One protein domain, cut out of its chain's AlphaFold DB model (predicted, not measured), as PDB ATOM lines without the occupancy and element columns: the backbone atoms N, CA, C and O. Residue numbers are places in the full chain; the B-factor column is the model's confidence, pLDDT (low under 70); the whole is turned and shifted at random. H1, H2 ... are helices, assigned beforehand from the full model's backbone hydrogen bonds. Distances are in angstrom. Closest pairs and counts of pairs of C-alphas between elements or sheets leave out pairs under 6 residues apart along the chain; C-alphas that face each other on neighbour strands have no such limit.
ATOM      1  N   SER A  23     166.604 160.297 209.167       56.50
ATOM      2  CA  SER A  23     165.261 160.859 208.985       56.50
ATOM      3  C   SER A  23     165.244 162.363 208.762       56.50
ATOM      4  O   SER A  23     165.930 163.125 209.448       56.50
ATOM      5  N   HIS A  24     164.330 162.788 207.892       63.78
ATOM      6  CA  HIS A  24     163.960 164.189 207.709       63.78
ATOM      7  C   HIS A  24     162.834 164.611 208.659       63.78
ATOM      8  O   HIS A  24     162.220 165.664 208.482       63.78
ATOM      9  N   ALA A  25     162.547 163.818 209.698       61.78
ATOM     10  CA  ALA A  25     161.469 164.073 210.649       61.78
ATOM     11  C   ALA A  25     161.552 165.476 211.279       61.78
ATOM     12  O   ALA A  25     160.526 166.137 211.463       61.78
ATOM     13  N   THR A  26     162.767 165.961 211.545       64.81
ATOM     14  CA  THR A  26     163.016 167.317 212.052       64.81
ATOM     15  C   THR A  26     162.640 168.389 211.028       64.81
ATOM     16  O   THR A  26     161.975 169.356 211.386       64.81
ATOM     17  N   VAL A  27     162.962 168.186 209.746       68.50
ATOM     18  CA  VAL A  27     162.598 169.102 208.648       68.50
ATOM     19  C   VAL A  27     161.078 169.153 208.462       68.50
ATOM     20  O   VAL A  27     160.487 170.223 208.330       68.50
ATOM     21  N   LYS A  28     160.401 168.004 208.549       69.56
ATOM     22  CA  LYS A  28     158.934 167.944 208.469       69.56
ATOM     23  C   LYS A  28     158.258 168.615 209.661       69.56
ATOM     24  O   LYS A  28     157.249 169.299 209.489       69.56
ATOM     25  N   ARG A  29     158.801 168.450 210.873       70.50
ATOM     26  CA  ARG A  29     158.343 169.187 212.065       70.50
ATOM     27  C   ARG A  29     158.558 170.685 211.903       70.50
ATOM     28  O   ARG A  29     157.642 171.440 212.207       70.50
ATOM     29  N   PHE A  30     159.702 171.097 211.370       72.62
ATOM     30  CA  PHE A  30     159.989 172.495 211.077       72.62
ATOM     31  C   PHE A  30     158.937 173.099 210.137       72.62
ATOM     32  O   PHE A  30     158.296 174.077 210.508       72.62
ATOM     33  N   PHE A  31     158.629 172.465 209.000       77.50
ATOM     34  CA  PHE A  31     157.579 172.958 208.094       77.50
ATOM     35  C   PHE A  31     156.186 173.015 208.735       77.50
ATOM     36  O   PHE A  31     155.431 173.955 208.483       77.50
ATOM     37  N   LYS A  32     155.844 172.057 209.606       74.50
ATOM     38  CA  LYS A  32     154.590 172.097 210.376       74.50
ATOM     39  C   LYS A  32     154.538 173.274 211.352       74.50
ATOM     40  O   LYS A  32     153.470 173.844 211.537       74.50
ATOM     41  N   VAL A  33     155.667 173.640 211.957       77.94
ATOM     42  CA  VAL A  33     155.759 174.823 212.825       77.94
ATOM     43  C   VAL A  33     155.630 176.104 211.996       77.94
ATOM     44  O   VAL A  33     154.827 176.961 212.354       77.94
ATOM     45  N   LEU A  34     156.312 176.200 210.845       75.31
ATOM     46  CA  LEU A  34     156.188 177.359 209.948       75.31
ATOM     47  C   LEU A  34     154.746 177.574 209.471       75.31
ATOM     48  O   LEU A  34     154.292 178.710 209.376       75.31
ATOM     49  N   HIS A  35     153.995 176.498 209.222       78.06
ATOM     50  CA  HIS A  35     152.584 176.581 208.838       78.06
ATOM     51  C   HIS A  35     151.752 177.443 209.804       78.06
ATOM     52  O   HIS A  35     150.876 178.191 209.376       78.06
ATOM     53  N   ALA A  36     152.027 177.355 211.108       79.25
ATOM     54  CA  ALA A  36     151.292 178.083 212.137       79.25
ATOM     55  C   ALA A  36     151.757 179.544 212.314       79.25
ATOM     56  O   ALA A  36     151.060 180.334 212.957       79.25
ATOM     57  N   ASP A  37     152.899 179.930 211.735       80.94
ATOM     58  CA  ASP A  37     153.504 181.244 211.935       80.94
ATOM     59  C   ASP A  37     152.925 182.305 210.979       80.94
ATOM     60  O   ASP A  37     153.333 182.492 209.827       80.94
ATOM     61  N   ARG A  38     151.951 183.058 211.498       80.56
ATOM     62  CA  ARG A  38     151.290 184.152 210.770       80.56
ATOM     63  C   ARG A  38     152.204 185.351 210.521       80.56
ATOM     64  O   ARG A  38     151.935 186.105 209.583       80.56
ATOM     65  N   MET A  39     153.214 185.565 211.363       80.69
ATOM     66  CA  MET A  39     154.167 186.660 211.207       80.69
ATOM     67  C   MET A  39     155.141 186.352 210.081       80.69
ATOM     68  O   MET A  39     155.328 187.188 209.198       80.69
ATOM     69  N   LEU A  40     155.688 185.139 210.065       77.75
ATOM     70  CA  LEU A  40     156.566 184.676 209.000       77.75
ATOM     71  C   LEU A  40     155.867 184.724 207.640       77.75
ATOM     72  O   LEU A  40     156.416 185.277 206.691       77.75
ATOM     73  N   ARG A  41     154.617 184.249 207.566       84.62
ATOM     74  CA  ARG A  41     153.786 184.362 206.357       84.62
ATOM     75  C   ARG A  41     153.763 185.793 205.806       84.62
ATOM     76  O   ARG A  41     153.946 186.000 204.608       84.62
ATOM     77  N   ARG A  42     153.545 186.783 206.681       82.75
ATOM     78  CA  ARG A  42     153.517 188.206 206.303       82.75
ATOM     79  C   ARG A  42     154.901 188.720 205.892       82.75
ATOM     80  O   ARG A  42     154.980 189.423 204.892       82.75
ATOM     81  N   ARG A  43     155.971 188.358 206.616       80.50
ATOM     82  CA  ARG A  43     157.365 188.740 206.285       80.50
ATOM     83  C   ARG A  43     157.788 188.217 204.912       80.50
ATOM     84  O   ARG A  43     158.467 188.921 204.178       80.50
ATOM     85  N   LEU A  44     157.328 187.024 204.546       77.44
ATOM     86  CA  LEU A  44     157.598 186.395 203.251       77.44
ATOM     87  C   LEU A  44     156.659 186.868 202.125       77.44
ATOM     88  O   LEU A  44     156.708 186.333 201.022       77.44
ATOM     89  N   GLY A  45     155.803 187.864 202.378       81.06
ATOM     90  CA  GLY A  45     154.965 188.490 201.352       81.06
ATOM     91  C   GLY A  45     153.699 187.716 200.972       81.06
ATOM     92  O   GLY A  45     152.994 188.125 200.051       81.06
ATOM     93  N   TYR A  46     153.355 186.640 201.686       81.06
ATOM     94  CA  TYR A  46     152.136 185.873 201.422       81.06
ATOM     95  C   TYR A  46     150.903 186.592 201.980       81.06
ATOM     96  O   TYR A  46     150.636 186.591 203.187       81.06
ATOM     97  N   GLN A  47     150.104 187.182 201.090       81.62
ATOM     98  CA  GLN A  47     148.903 187.921 201.484       81.62
ATOM     99  C   GLN A  47     147.764 186.986 201.907       81.62
ATOM    100  O   GLN A  47     147.094 187.243 202.916       81.62
ATOM    101  N   LYS A  48     147.591 185.851 201.218       85.00
ATOM    102  CA  LYS A  48     146.542 184.862 201.516       85.00
ATOM    103  C   LYS A  48     147.102 183.669 202.286       85.00
ATOM    104  O   LYS A  48     148.222 183.230 202.045       85.00
ATOM    105  N   SER A  49     146.327 183.130 203.229       83.88
ATOM    106  CA  SER A  49     146.718 181.910 203.954       83.88
ATOM    107  C   SER A  49     146.752 180.695 203.031       83.88
ATOM    108  O   SER A  49     147.634 179.864 203.159       83.88
ATOM    109  N   SER A  50     145.862 180.632 202.040       84.50
ATOM    110  CA  SER A  50     145.813 179.538 201.066       84.50
ATOM    111  C   SER A  50     147.101 179.388 200.251       84.50
ATOM    112  O   SER A  50     147.512 178.272 199.953       84.50
ATOM    113  N   GLU A  51     147.746 180.503 199.897       82.12
ATOM    114  CA  GLU A  51     149.010 180.513 199.146       82.12
ATOM    115  C   GLU A  51     150.171 180.010 200.017       82.12
ATOM    116  O   GLU A  51     151.008 179.233 199.559       82.12
ATOM    117  N   TRP A  52     150.173 180.387 201.299       84.38
ATOM    118  CA  TRP A  52     151.123 179.891 202.295       84.38
ATOM    119  C   TRP A  52     150.953 178.395 202.560       84.38
ATOM    120  O   TRP A  52     151.920 177.637 202.504       84.38
ATOM    121  N   ASP A  53     149.718 177.948 202.774       83.88
ATOM    122  CA  ASP A  53     149.407 176.544 203.028       83.88
ATOM    123  C   ASP A  53     149.800 175.671 201.829       83.88
ATOM    124  O   ASP A  53     150.347 174.579 202.002       83.88
ATOM    125  N   ALA A  54     149.560 176.151 200.604       82.81
ATOM    126  CA  ALA A  54     149.988 175.474 199.385       82.81
ATOM    127  C   ALA A  54     151.520 175.363 199.302       82.81
ATOM    128  O   ALA A  54     152.033 174.275 199.023       82.81
ATOM    129  N   ALA A  55     152.248 176.443 199.608       79.25
ATOM    130  CA  ALA A  55     153.709 176.448 199.629       79.25
ATOM    131  C   ALA A  55     154.268 175.457 200.665       79.25
ATOM    132  O   ALA A  55     155.089 174.602 200.331       79.25
ATOM    133  N   ILE A  56     153.760 175.486 201.902       81.56
ATOM    134  CA  ILE A  56     154.192 174.573 202.968       81.56
ATOM    135  C   ILE A  56     153.868 173.111 202.629       81.56
ATOM    136  O   ILE A  56     154.718 172.236 202.810       81.56
ATOM    137  N   ARG A  57     152.678 172.814 202.090       82.75
ATOM    138  CA  ARG A  57     152.328 171.450 201.642       82.75
ATOM    139  C   ARG A  57     153.276 170.946 200.560       82.75
ATOM    140  O   ARG A  57     153.641 169.771 200.578       82.75
ATOM    141  N   ARG A  58     153.696 171.821 199.641       79.19
ATOM    142  CA  ARG A  58     154.673 171.478 198.604       79.19
ATOM    143  C   ARG A  58     156.006 171.078 199.235       79.19
ATOM    144  O   ARG A  58     156.513 170.016 198.901       79.19
ATOM    145  N   LEU A  59     156.507 171.830 200.214       77.38
ATOM    146  CA  LEU A  59     157.747 171.506 200.936       77.38
ATOM    147  C   LEU A  59     157.674 170.196 201.713       77.38
ATOM    148  O   LEU A  59     158.621 169.414 201.687       77.38
ATOM    149  N   VAL A  60     156.551 169.930 202.384       80.50
ATOM    150  CA  VAL A  60     156.345 168.654 203.081       80.50
ATOM    151  C   VAL A  60     156.391 167.497 202.086       80.50
ATOM    152  O   VAL A  60     157.087 166.518 202.335       80.50
ATOM    153  N   ARG A  61     155.741 167.637 200.923       80.56
ATOM    154  CA  ARG A  61     155.799 166.631 199.854       80.56
ATOM    155  C   ARG A  61     157.223 166.430 199.329       80.56
ATOM    156  O   ARG A  61     157.598 165.293 199.050       80.56
ATOM    157  N   ILE A  62     158.016 167.496 199.209       78.44
ATOM    158  CA  ILE A  62     159.435 167.404 198.828       78.44
ATOM    159  C   ILE A  62     160.201 166.622 199.892       78.44
ATOM    160  O   ILE A  62     160.860 165.646 199.557       78.44
ATOM    161  N   ALA A  63     160.063 166.995 201.166       77.69
ATOM    162  CA  ALA A  63     160.733 166.319 202.274       77.69
ATOM    163  C   ALA A  63     160.357 164.835 202.360       77.69
ATOM    164  O   ALA A  63     161.235 164.001 202.545       77.69
ATOM    165  N   ASP A  64     159.082 164.489 202.165       78.69
ATOM    166  CA  ASP A  64     158.632 163.095 202.106       78.69
ATOM    167  C   ASP A  64     159.218 162.354 200.895       78.69
ATOM    168  O   ASP A  64     159.552 161.176 200.993       78.69
ATOM    169  N   THR A  65     159.347 163.021 199.746       77.06
ATOM    170  CA  THR A  65     159.915 162.413 198.533       77.06
ATOM    171  C   THR A  65     161.413 162.168 198.702       77.06
ATOM    172  O   THR A  65     161.883 161.072 198.421       77.06
ATOM    173  N   VAL A  66     162.149 163.145 199.234       75.75
ATOM    174  CA  VAL A  66     163.579 163.030 199.553       75.75
ATOM    175  C   VAL A  66     163.819 161.975 200.634       75.75
ATOM    176  O   VAL A  66     164.733 161.170 200.510       75.75
ATOM    177  N   GLU A  67     162.967 161.896 201.660       73.94
ATOM    178  CA  GLU A  67     163.083 160.873 202.703       73.94
ATOM    179  C   GLU A  67     162.915 159.450 202.163       73.94
ATOM    180  O   GLU A  67     163.607 158.550 202.624       73.94
ATOM    181  N   ARG A  68     162.090 159.228 201.134       73.19
ATOM    182  CA  ARG A  68     162.017 157.912 200.469       73.19
ATOM    183  C   ARG A  68     163.326 157.510 199.789       73.19
ATOM    184  O   ARG A  68     163.566 156.321 199.615       73.19
ATOM    185  N   PHE A  69     164.162 158.483 199.439       70.44
ATOM    186  CA  PHE A  69     165.503 158.270 198.902       70.44
ATOM    187  C   PHE A  69     166.590 158.247 199.990       70.44
ATOM    188  O   PHE A  69     167.771 158.116 199.663       70.44
ATOM    189  N   ALA A  70     166.229 158.370 201.275       66.25
ATOM    190  CA  ALA A  70     167.189 158.338 202.371       66.25
ATOM    191  C   ALA A  70     167.886 156.965 202.443       66.25
ATOM    192  O   ALA A  70     167.217 155.938 202.304       66.25
ATOM    193  N   PRO A  71     169.204 156.906 202.729       56.16
ATOM    194  CA  PRO A  71     169.979 155.660 202.677       56.16
ATOM    195  C   PRO A  71     169.392 154.523 203.523       56.16
ATOM    196  O   PRO A  71     169.377 153.371 203.099       56.16
ATOM    197  N   ALA A  72     168.864 154.864 204.701       58.47
ATOM    198  CA  ALA A  72     168.286 153.906 205.640       58.47
ATOM    199  C   ALA A  72     166.988 153.249 205.140       58.47
ATOM    200  O   ALA A  72     166.627 152.180 205.622       58.47
ATOM    201  N   LEU A  73     166.293 153.884 204.193       59.53
ATOM    202  CA  LEU A  73     165.057 153.382 203.589       59.53
ATOM    203  C   LEU A  73     165.288 152.842 202.173       59.53
ATOM    204  O   LEU A  73     164.578 151.939 201.739       59.53
ATOM    205  N   ALA A  74     166.288 153.375 201.468       57.22
ATOM    206  CA  ALA A  74     166.587 153.033 200.086       57.22
ATOM    207  C   ALA A  74     167.356 151.707 199.946       57.22
ATOM    208  O   ALA A  74     167.151 150.992 198.968       57.22
ATOM    209  N   GLY A  75     168.222 151.331 200.894       65.31
ATOM    210  CA  GLY A  75     169.055 150.131 200.742       65.31
ATOM    211  C   GLY A  75     169.923 150.202 199.473       65.31
ATOM    212  O   GLY A  75     170.799 151.057 199.383       65.31
ATOM    213  N   GLN A  76     169.669 149.325 198.489       62.53
ATOM    214  CA  GLN A  76     170.309 149.337 197.153       62.53
ATOM    215  C   GLN A  76     169.599 150.243 196.121       62.53
ATOM    216  O   GLN A  76     170.001 150.306 194.960       62.53
ATOM    217  N   ALA A  77     168.510 150.914 196.504       66.25
ATOM    218  CA  ALA A  77     167.782 151.830 195.635       66.25
ATOM    219  C   ALA A  77     168.505 153.178 195.487       66.25
ATOM    220  O   ALA A  77     169.426 153.510 196.236       66.25
ATOM    221  N   LYS A  78     168.063 153.967 194.501       74.06
ATOM    222  CA  LYS A  78     168.649 155.274 194.197       74.06
ATOM    223  C   LYS A  78     168.622 156.201 195.410       74.06
ATOM    224  O   LYS A  78     167.650 156.214 196.161       74.06
ATOM    225  N   ASN A  79     169.668 157.006 195.564       76.06
ATOM    226  CA  ASN A  79     169.824 157.915 196.692       76.06
ATOM    227  C   ASN A  79     170.115 159.332 196.196       76.06
ATOM    228  O   ASN A  79     171.029 159.540 195.410       76.06
ATOM    229  N   VAL A  80     169.341 160.320 196.636       73.94
ATOM    230  CA  VAL A  80     169.474 161.711 196.157       73.94
ATOM    231  C   VAL A  80     170.572 162.500 196.878       73.94
ATOM    232  O   VAL A  80     170.988 163.556 196.403       73.94
ATOM    233  N   GLU A  81     171.061 162.005 198.013       69.00
ATOM    234  CA  GLU A  81     171.995 162.721 198.891       69.00
ATOM    235  C   GLU A  81     173.428 162.201 198.797       69.00
ATOM    236  O   GLU A  81     174.382 162.983 198.838       69.00
ATOM    237  N   TYR A  82     173.582 160.887 198.646       72.31
ATOM    238  CA  TYR A  82     174.863 160.194 198.708       72.31
ATOM    239  C   TYR A  82     175.012 159.232 197.536       72.31
ATOM    240  O   TYR A  82     174.011 158.740 197.022       72.31
ATOM    241  N   PRO A  83     176.246 158.914 197.117       74.81
ATOM    242  CA  PRO A  83     176.477 157.801 196.209       74.81
ATOM    243  C   PRO A  83     175.932 156.481 196.773       74.81
ATOM    244  O   PRO A  83     176.013 156.246 197.979       74.81
ATOM    245  N   TRP A  84     175.412 155.614 195.906       74.50
ATOM    246  CA  TRP A  84     174.855 154.308 196.274       74.50
ATOM    247  C   TRP A  84     175.393 153.200 195.368       74.50
ATOM    248  O   TRP A  84     175.793 153.447 194.228       74.50
ATOM    249  N   ALA A  85     175.411 151.972 195.886       69.62
ATOM    250  CA  ALA A  85     175.784 150.795 195.110       69.62
ATOM    251  C   ALA A  85     174.597 150.317 194.261       69.62
ATOM    252  O   ALA A  85     173.476 150.213 194.759       69.62
ATOM    253  N   THR A  86     174.842 150.017 192.993       72.56
ATOM    254  CA  THR A  86     173.861 149.434 192.072       72.56
ATOM    255  C   THR A  86     173.889 147.900 192.136       72.56
ATOM    256  O   THR A  86     174.847 147.319 192.654       72.56
ATOM    257  N   PRO A  87     172.864 147.202 191.604       75.75
ATOM    258  CA  PRO A  87     172.794 145.735 191.646       75.75
ATOM    259  C   PRO A  87     173.974 145.009 190.978       75.75
ATOM    260  O   PRO A  87     174.276 143.877 191.338       75.75
ATOM    261  N   ASP A  88     174.650 145.655 190.025       79.94
ATOM    262  CA  ASP A  88     175.850 145.149 189.345       79.94
ATOM    263  C   ASP A  88     177.161 145.426 190.112       79.94
ATOM    264  O   ASP A  88     178.243 145.088 189.639       79.94
ATOM    265  N   GLY A  89     177.081 146.033 191.301       72.56
ATOM    266  CA  GLY A  89     178.227 146.356 192.149       72.56
ATOM    267  C   GLY A  89     178.957 147.650 191.776       72.56
ATOM    268  O   GLY A  89     179.951 147.983 192.427       72.56
ATOM    269  N   SER A  90     178.486 148.397 190.770       76.81
ATOM    270  CA  SER A  90     179.018 149.732 190.482       76.81
ATOM    271  C   SER A  90     178.515 150.775 191.496       76.81
ATOM    272  O   SER A  90     177.597 150.532 192.281       76.81
ATOM    273  N   VAL A  91     179.180 151.933 191.563       73.69
ATOM    274  CA  VAL A  91     178.784 153.039 192.450       73.69
ATOM    275  C   VAL A  91     178.220 154.159 191.591       73.69
ATOM    276  O   VAL A  91     178.933 154.721 190.757       73.69
ATOM    277  N   SER A  92     176.957 154.510 191.820       73.31
ATOM    278  CA  SER A  92     176.302 155.643 191.172       73.31
ATOM    279  C   SER A  92     176.284 156.853 192.101       73.31
ATOM    280  O   SER A  92     176.139 156.717 193.314       73.31
ATOM    281  N   ALA A  93     176.445 158.046 191.533       75.19
ATOM    282  CA  ALA A  93     176.362 159.310 192.254       75.19
ATOM    283  C   ALA A  93     175.067 160.049 191.873       75.19
ATOM    284  O   ALA A  93     174.689 160.012 190.699       75.19
ATOM    285  N   PRO A  94     174.439 160.806 192.794       74.75
ATOM    286  CA  PRO A  94     173.179 161.505 192.518       74.75
ATOM    287  C   PRO A  94     173.260 162.455 191.322       74.75
ATOM    288  O   PRO A  94     172.313 162.574 190.559       74.75
ATOM    289  N   ALA A  95     174.416 163.093 191.117       74.38
ATOM    290  CA  ALA A  95     174.638 164.020 190.007       74.38
ATOM    291  C   ALA A  95     174.519 163.369 188.614       74.38
ATOM    292  O   ALA A  95     174.338 164.079 187.629       74.38
ATOM    293  N   ASN A  96     174.626 162.041 188.530       74.94
ATOM    294  CA  ASN A  96     174.527 161.295 187.276       74.94
ATOM    295  C   ASN A  96     173.096 160.830 186.979       74.94
ATOM    296  O   ASN A  96     172.859 160.220 185.938       74.94
ATOM    297  N   ASP A  97     172.147 161.086 187.880       75.94
ATOM    298  CA  ASP A  97     170.796 160.552 187.806       75.94
ATOM    299  C   ASP A  97     169.769 161.690 187.813       75.94
ATOM    300  O   ASP A  97     169.923 162.691 188.509       75.94
ATOM    301  N   ARG A  98     168.717 161.565 186.998       72.31
ATOM    302  CA  ARG A  98     167.738 162.652 186.804       72.31
ATOM    303  C   ARG A  98     166.558 162.624 187.774       72.31
ATOM    304  O   ARG A  98     165.782 163.565 187.749       72.31
ATOM    305  N   PHE A  99     166.413 161.572 188.587       77.19
ATOM    306  CA  PHE A  99     165.313 161.380 189.551       77.19
ATOM    307  C   PHE A  99     163.958 161.860 189.016       77.19
ATOM    308  O   PHE A  99     163.437 162.896 189.420       77.19
ATOM    309  N   SER A 100     163.372 161.102 188.089       77.25
ATOM    310  CA  SER A 100     162.096 161.442 187.439       77.25
ATOM    311  C   SER A 100     160.943 161.733 188.412       77.25
ATOM    312  O   SER A 100     160.032 162.503 188.111       77.25
ATOM    313  N   GLU A 101     161.006 161.156 189.607       74.25
ATOM    314  CA  GLU A 101     160.109 161.348 190.740       74.25
ATOM    315  C   GLU A 101     160.152 162.779 191.291       74.25
ATOM    316  O   GLU A 101     159.271 163.162 192.059       74.25
ATOM    317  N   LEU A 102     161.154 163.563 190.891       74.88
ATOM    318  CA  LEU A 102     161.342 164.970 191.213       74.88
ATOM    319  C   LEU A 102     160.975 165.902 190.049       74.88
ATOM    320  O   LEU A 102     160.999 167.108 190.238       74.88
ATOM    321  N   ASN A 103     160.537 165.403 188.886       77.38
ATOM    322  CA  ASN A 103     160.192 166.248 187.725       77.38
ATOM    323  C   ASN A 103     159.058 167.262 187.990       77.38
ATOM    324  O   ASN A 103     158.849 168.185 187.210       77.38
ATOM    325  N   TRP A 104     158.288 167.076 189.063       74.62
ATOM    326  CA  TRP A 104     157.238 168.004 189.492       74.62
ATOM    327  C   TRP A 104     157.770 169.175 190.344       74.62
ATOM    328  O   TRP A 104     157.008 170.095 190.673       74.62
ATOM    329  N   LEU A 105     159.044 169.134 190.750       72.38
ATOM    330  CA  LEU A 105     159.708 170.234 191.436       72.38
ATOM    331  C   LEU A 105     160.020 171.352 190.444       72.38
ATOM    332  O   LEU A 105     160.783 171.175 189.501       72.38
ATOM    333  N   ASP A 106     159.461 172.527 190.711       76.88
ATOM    334  CA  ASP A 106     159.926 173.765 190.097       76.88
ATOM    335  C   ASP A 106     161.119 174.274 190.920       76.88
ATOM    336  O   ASP A 106     160.954 174.797 192.028       76.88
ATOM    337  N   GLU A 107     162.331 174.046 190.415       68.31
ATOM    338  CA  GLU A 107     163.579 174.393 191.106       68.31
ATOM    339  C   GLU A 107     163.724 175.901 191.347       68.31
ATOM    340  O   GLU A 107     164.276 176.314 192.369       68.31
ATOM    341  N   VAL A 108     163.195 176.736 190.445       72.06
ATOM    342  CA  VAL A 108     163.287 178.200 190.540       72.06
ATOM    343  C   VAL A 108     162.387 178.709 191.657       72.06
ATOM    344  O   VAL A 108     162.793 179.549 192.467       72.06
ATOM    345  N   GLU A 109     161.162 178.193 191.721       68.81
ATOM    346  CA  GLU A 109     160.210 178.541 192.770       68.81
ATOM    347  C   GLU A 109     160.698 178.061 194.144       68.81
ATOM    348  O   GLU A 109     160.643 178.813 195.123       68.81
ATOM    349  N   LEU A 110     161.262 176.850 194.207       70.44
ATOM    350  CA  LEU A 110     161.841 176.302 195.429       70.44
ATOM    351  C   LEU A 110     163.035 177.127 195.918       70.44
ATOM    352  O   LEU A 110     163.094 177.473 197.097       70.44
ATOM    353  N   ALA A 111     163.973 177.468 195.031       70.69
ATOM    354  CA  ALA A 111     165.146 178.265 195.383       70.69
ATOM    355  C   ALA A 111     164.751 179.657 195.892       70.69
ATOM    356  O   ALA A 111     165.291 180.127 196.896       70.69
ATOM    357  N   ARG A 112     163.761 180.293 195.251       69.38
ATOM    358  CA  ARG A 112     163.215 181.583 195.694       69.38
ATOM    359  C   ARG A 112     162.614 181.477 197.094       69.38
ATOM    360  O   ARG A 112     162.894 182.321 197.944       69.38
ATOM    361  N   PHE A 113     161.830 180.432 197.347       69.88
ATOM    362  CA  PHE A 113     161.218 180.204 198.649       69.88
ATOM    363  C   PHE A 113     162.270 179.942 199.735       69.88
ATOM    364  O   PHE A 113     162.308 180.653 200.738       69.88
ATOM    365  N   VAL A 114     163.162 178.970 199.532       71.50
ATOM    366  CA  VAL A 114     164.198 178.609 200.513       71.50
ATOM    367  C   VAL A 114     165.123 179.794 200.787       71.50
ATOM    368  O   VAL A 114     165.392 180.095 201.947       71.50
ATOM    369  N   GLY A 115     165.536 180.526 199.748       72.50
ATOM    370  CA  GLY A 115     166.326 181.748 199.896       72.50
ATOM    371  C   GLY A 115     165.608 182.821 200.719       72.50
ATOM    372  O   GLY A 115     166.219 183.434 201.591       72.50
ATOM    373  N   SER A 116     164.301 183.012 200.509       69.19
ATOM    374  CA  SER A 116     163.504 183.973 201.287       69.19
ATOM    375  C   SER A 116     163.375 183.585 202.765       69.19
ATOM    376  O   SER A 116     163.501 184.441 203.642       69.19
ATOM    377  N   VAL A 117     163.202 182.290 203.055       67.88
ATOM    378  CA  VAL A 117     163.154 181.764 204.423       67.88
ATOM    379  C   VAL A 117     164.503 181.957 205.105       67.88
ATOM    380  O   VAL A 117     164.553 182.555 206.176       67.88
ATOM    381  N   LEU A 118     165.598 181.518 204.480       67.88
ATOM    382  CA  LEU A 118     166.936 181.625 205.064       67.88
ATOM    383  C   LEU A 118     167.316 183.082 205.337       67.88
ATOM    384  O   LEU A 118     167.684 183.396 206.463       67.88
ATOM    385  N   ASN A 119     167.104 183.991 204.381       68.38
ATOM    386  CA  ASN A 119     167.382 185.418 204.575       68.38
ATOM    387  C   ASN A 119     166.551 186.048 205.706       68.38
ATOM    388  O   ASN A 119     167.019 186.975 206.361       68.38
ATOM    389  N   THR A 120     165.341 185.542 205.964       63.97
ATOM    390  CA  THR A 120     164.506 186.017 207.079       63.97
ATOM    391  C   THR A 120     165.091 185.627 208.439       63.97
ATOM    392  O   THR A 120     164.968 186.397 209.387       63.97
ATOM    393  N   TYR A 121     165.756 184.473 208.528       56.78
ATOM    394  CA  TYR A 121     166.391 183.981 209.756       56.78
ATOM    395  C   TYR A 121     167.873 184.378 209.888       56.78
ATOM    396  O   TYR A 121     168.405 184.366 210.992       56.78
ATOM    397  N   SER A 122     168.550 184.754 208.798       55.59
ATOM    398  CA  SER A 122     169.947 185.222 208.821       55.59
ATOM    399  C   SER A 122     170.111 186.692 209.228       55.59
ATOM    400  O   SER A 122     171.229 187.121 209.474       55.59
ATOM    401  N   GLY A 123     169.023 187.467 209.294       49.72
ATOM    402  CA  GLY A 123     169.037 188.874 209.719       49.72
ATOM    403  C   GLY A 123     168.865 189.107 211.227       49.72
ATOM    404  O   GLY A 123     168.715 190.255 211.632       49.72
TER     405      GLY A 123
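What this domain is: This is residues 23 to 123 of the 125 residues of an uncharacterized protein of Fimbriimonas ginsengisoli Gsoil 348 (UniProt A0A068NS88). Two helices, the long H3 and the shorter H1, lie side by side and run opposite ways, with the short H2 across one end of the pair and the four-residue H4 at the other end of H3. From H4 a long loop with no named element, residues 75 to 106, reaches out beyond that end, turns around Asp 88 and comes back to H5, which stands crosswise near H3 and H2 without touching either. The printed part has 101 residues with five named helices, H1 to H5 in order along the chain, and no named strand; the class is all helix. The whole is loose, with a radius of gyration of the C-alphas of 16.2 A, and elongated, spanning 52 by 26 by 24 A.

Where its parts are: H3, the longest helix, holds residues 49 to 68 and measures 28.7 A from first to last C-alpha, beginning at C-alpha 49 at (146.718, 181.910, 203.954). H1 holds residues 25 to 36, is 17.4 A long and begins at C-alpha 25 at (161.469, 164.073, 210.649). H2 is residues 38 to 43, 8.8 A long, and H4 is residues 71 to 74, 5.0 A long. H5 holds residues 107 to 122, is 21.7 A long and ends at C-alpha 122 at (169.947, 185.222, 208.821).

How they stand to each other: H3 touches H1, with the C-alphas of Lys 28 and Val 60 closest at 6.0 A. Their lines stand at a shallow tilt of 4 degrees, opposite ways. H2 is close to H3 but not clearly touching it, the closest C-alphas being those of Arg 41 and Trp 52, 6.6 A apart; the two are about perpendicular at 87 degrees. H2 is also close to H1 but not clearly touching it, with the C-alphas of Leu 34 and Leu 40 closest at 7.4 A, and about perpendicular at 89 degrees. At the other end of H3, H4 is close but not clearly touching, with the C-alphas of Arg 68 and Ala 74 closest at 6.7 A. H5 and H3 are near each other, with 9 pairs of C-alphas within 10 A. H5 is close to H2 but not clearly touching it, the closest C-alphas being those of Arg 43 and Thr 120 at 7.7 A. H1 and H5 are apart. Every O i to N i+4 pair is within hydrogen-bond range in H2, H3 and H5, and 7 of 8 are in H1; H4 is too short for such a pair.

The domain as a whole: The two C-alphas farthest apart, those of Gln 47 and Asp 88, are 52.0 A apart. The printed part has no cut. The link from H4 to H5, 32 residues, is long, and in it residues 84 to 85 pair with residues 91 to 92, antiparallel. The other links are tight. The mean pLDDT of the printed part is 73.5; 28 residues are under 70, among them residues 23 to 28, 70 to 77 and 116 to 123.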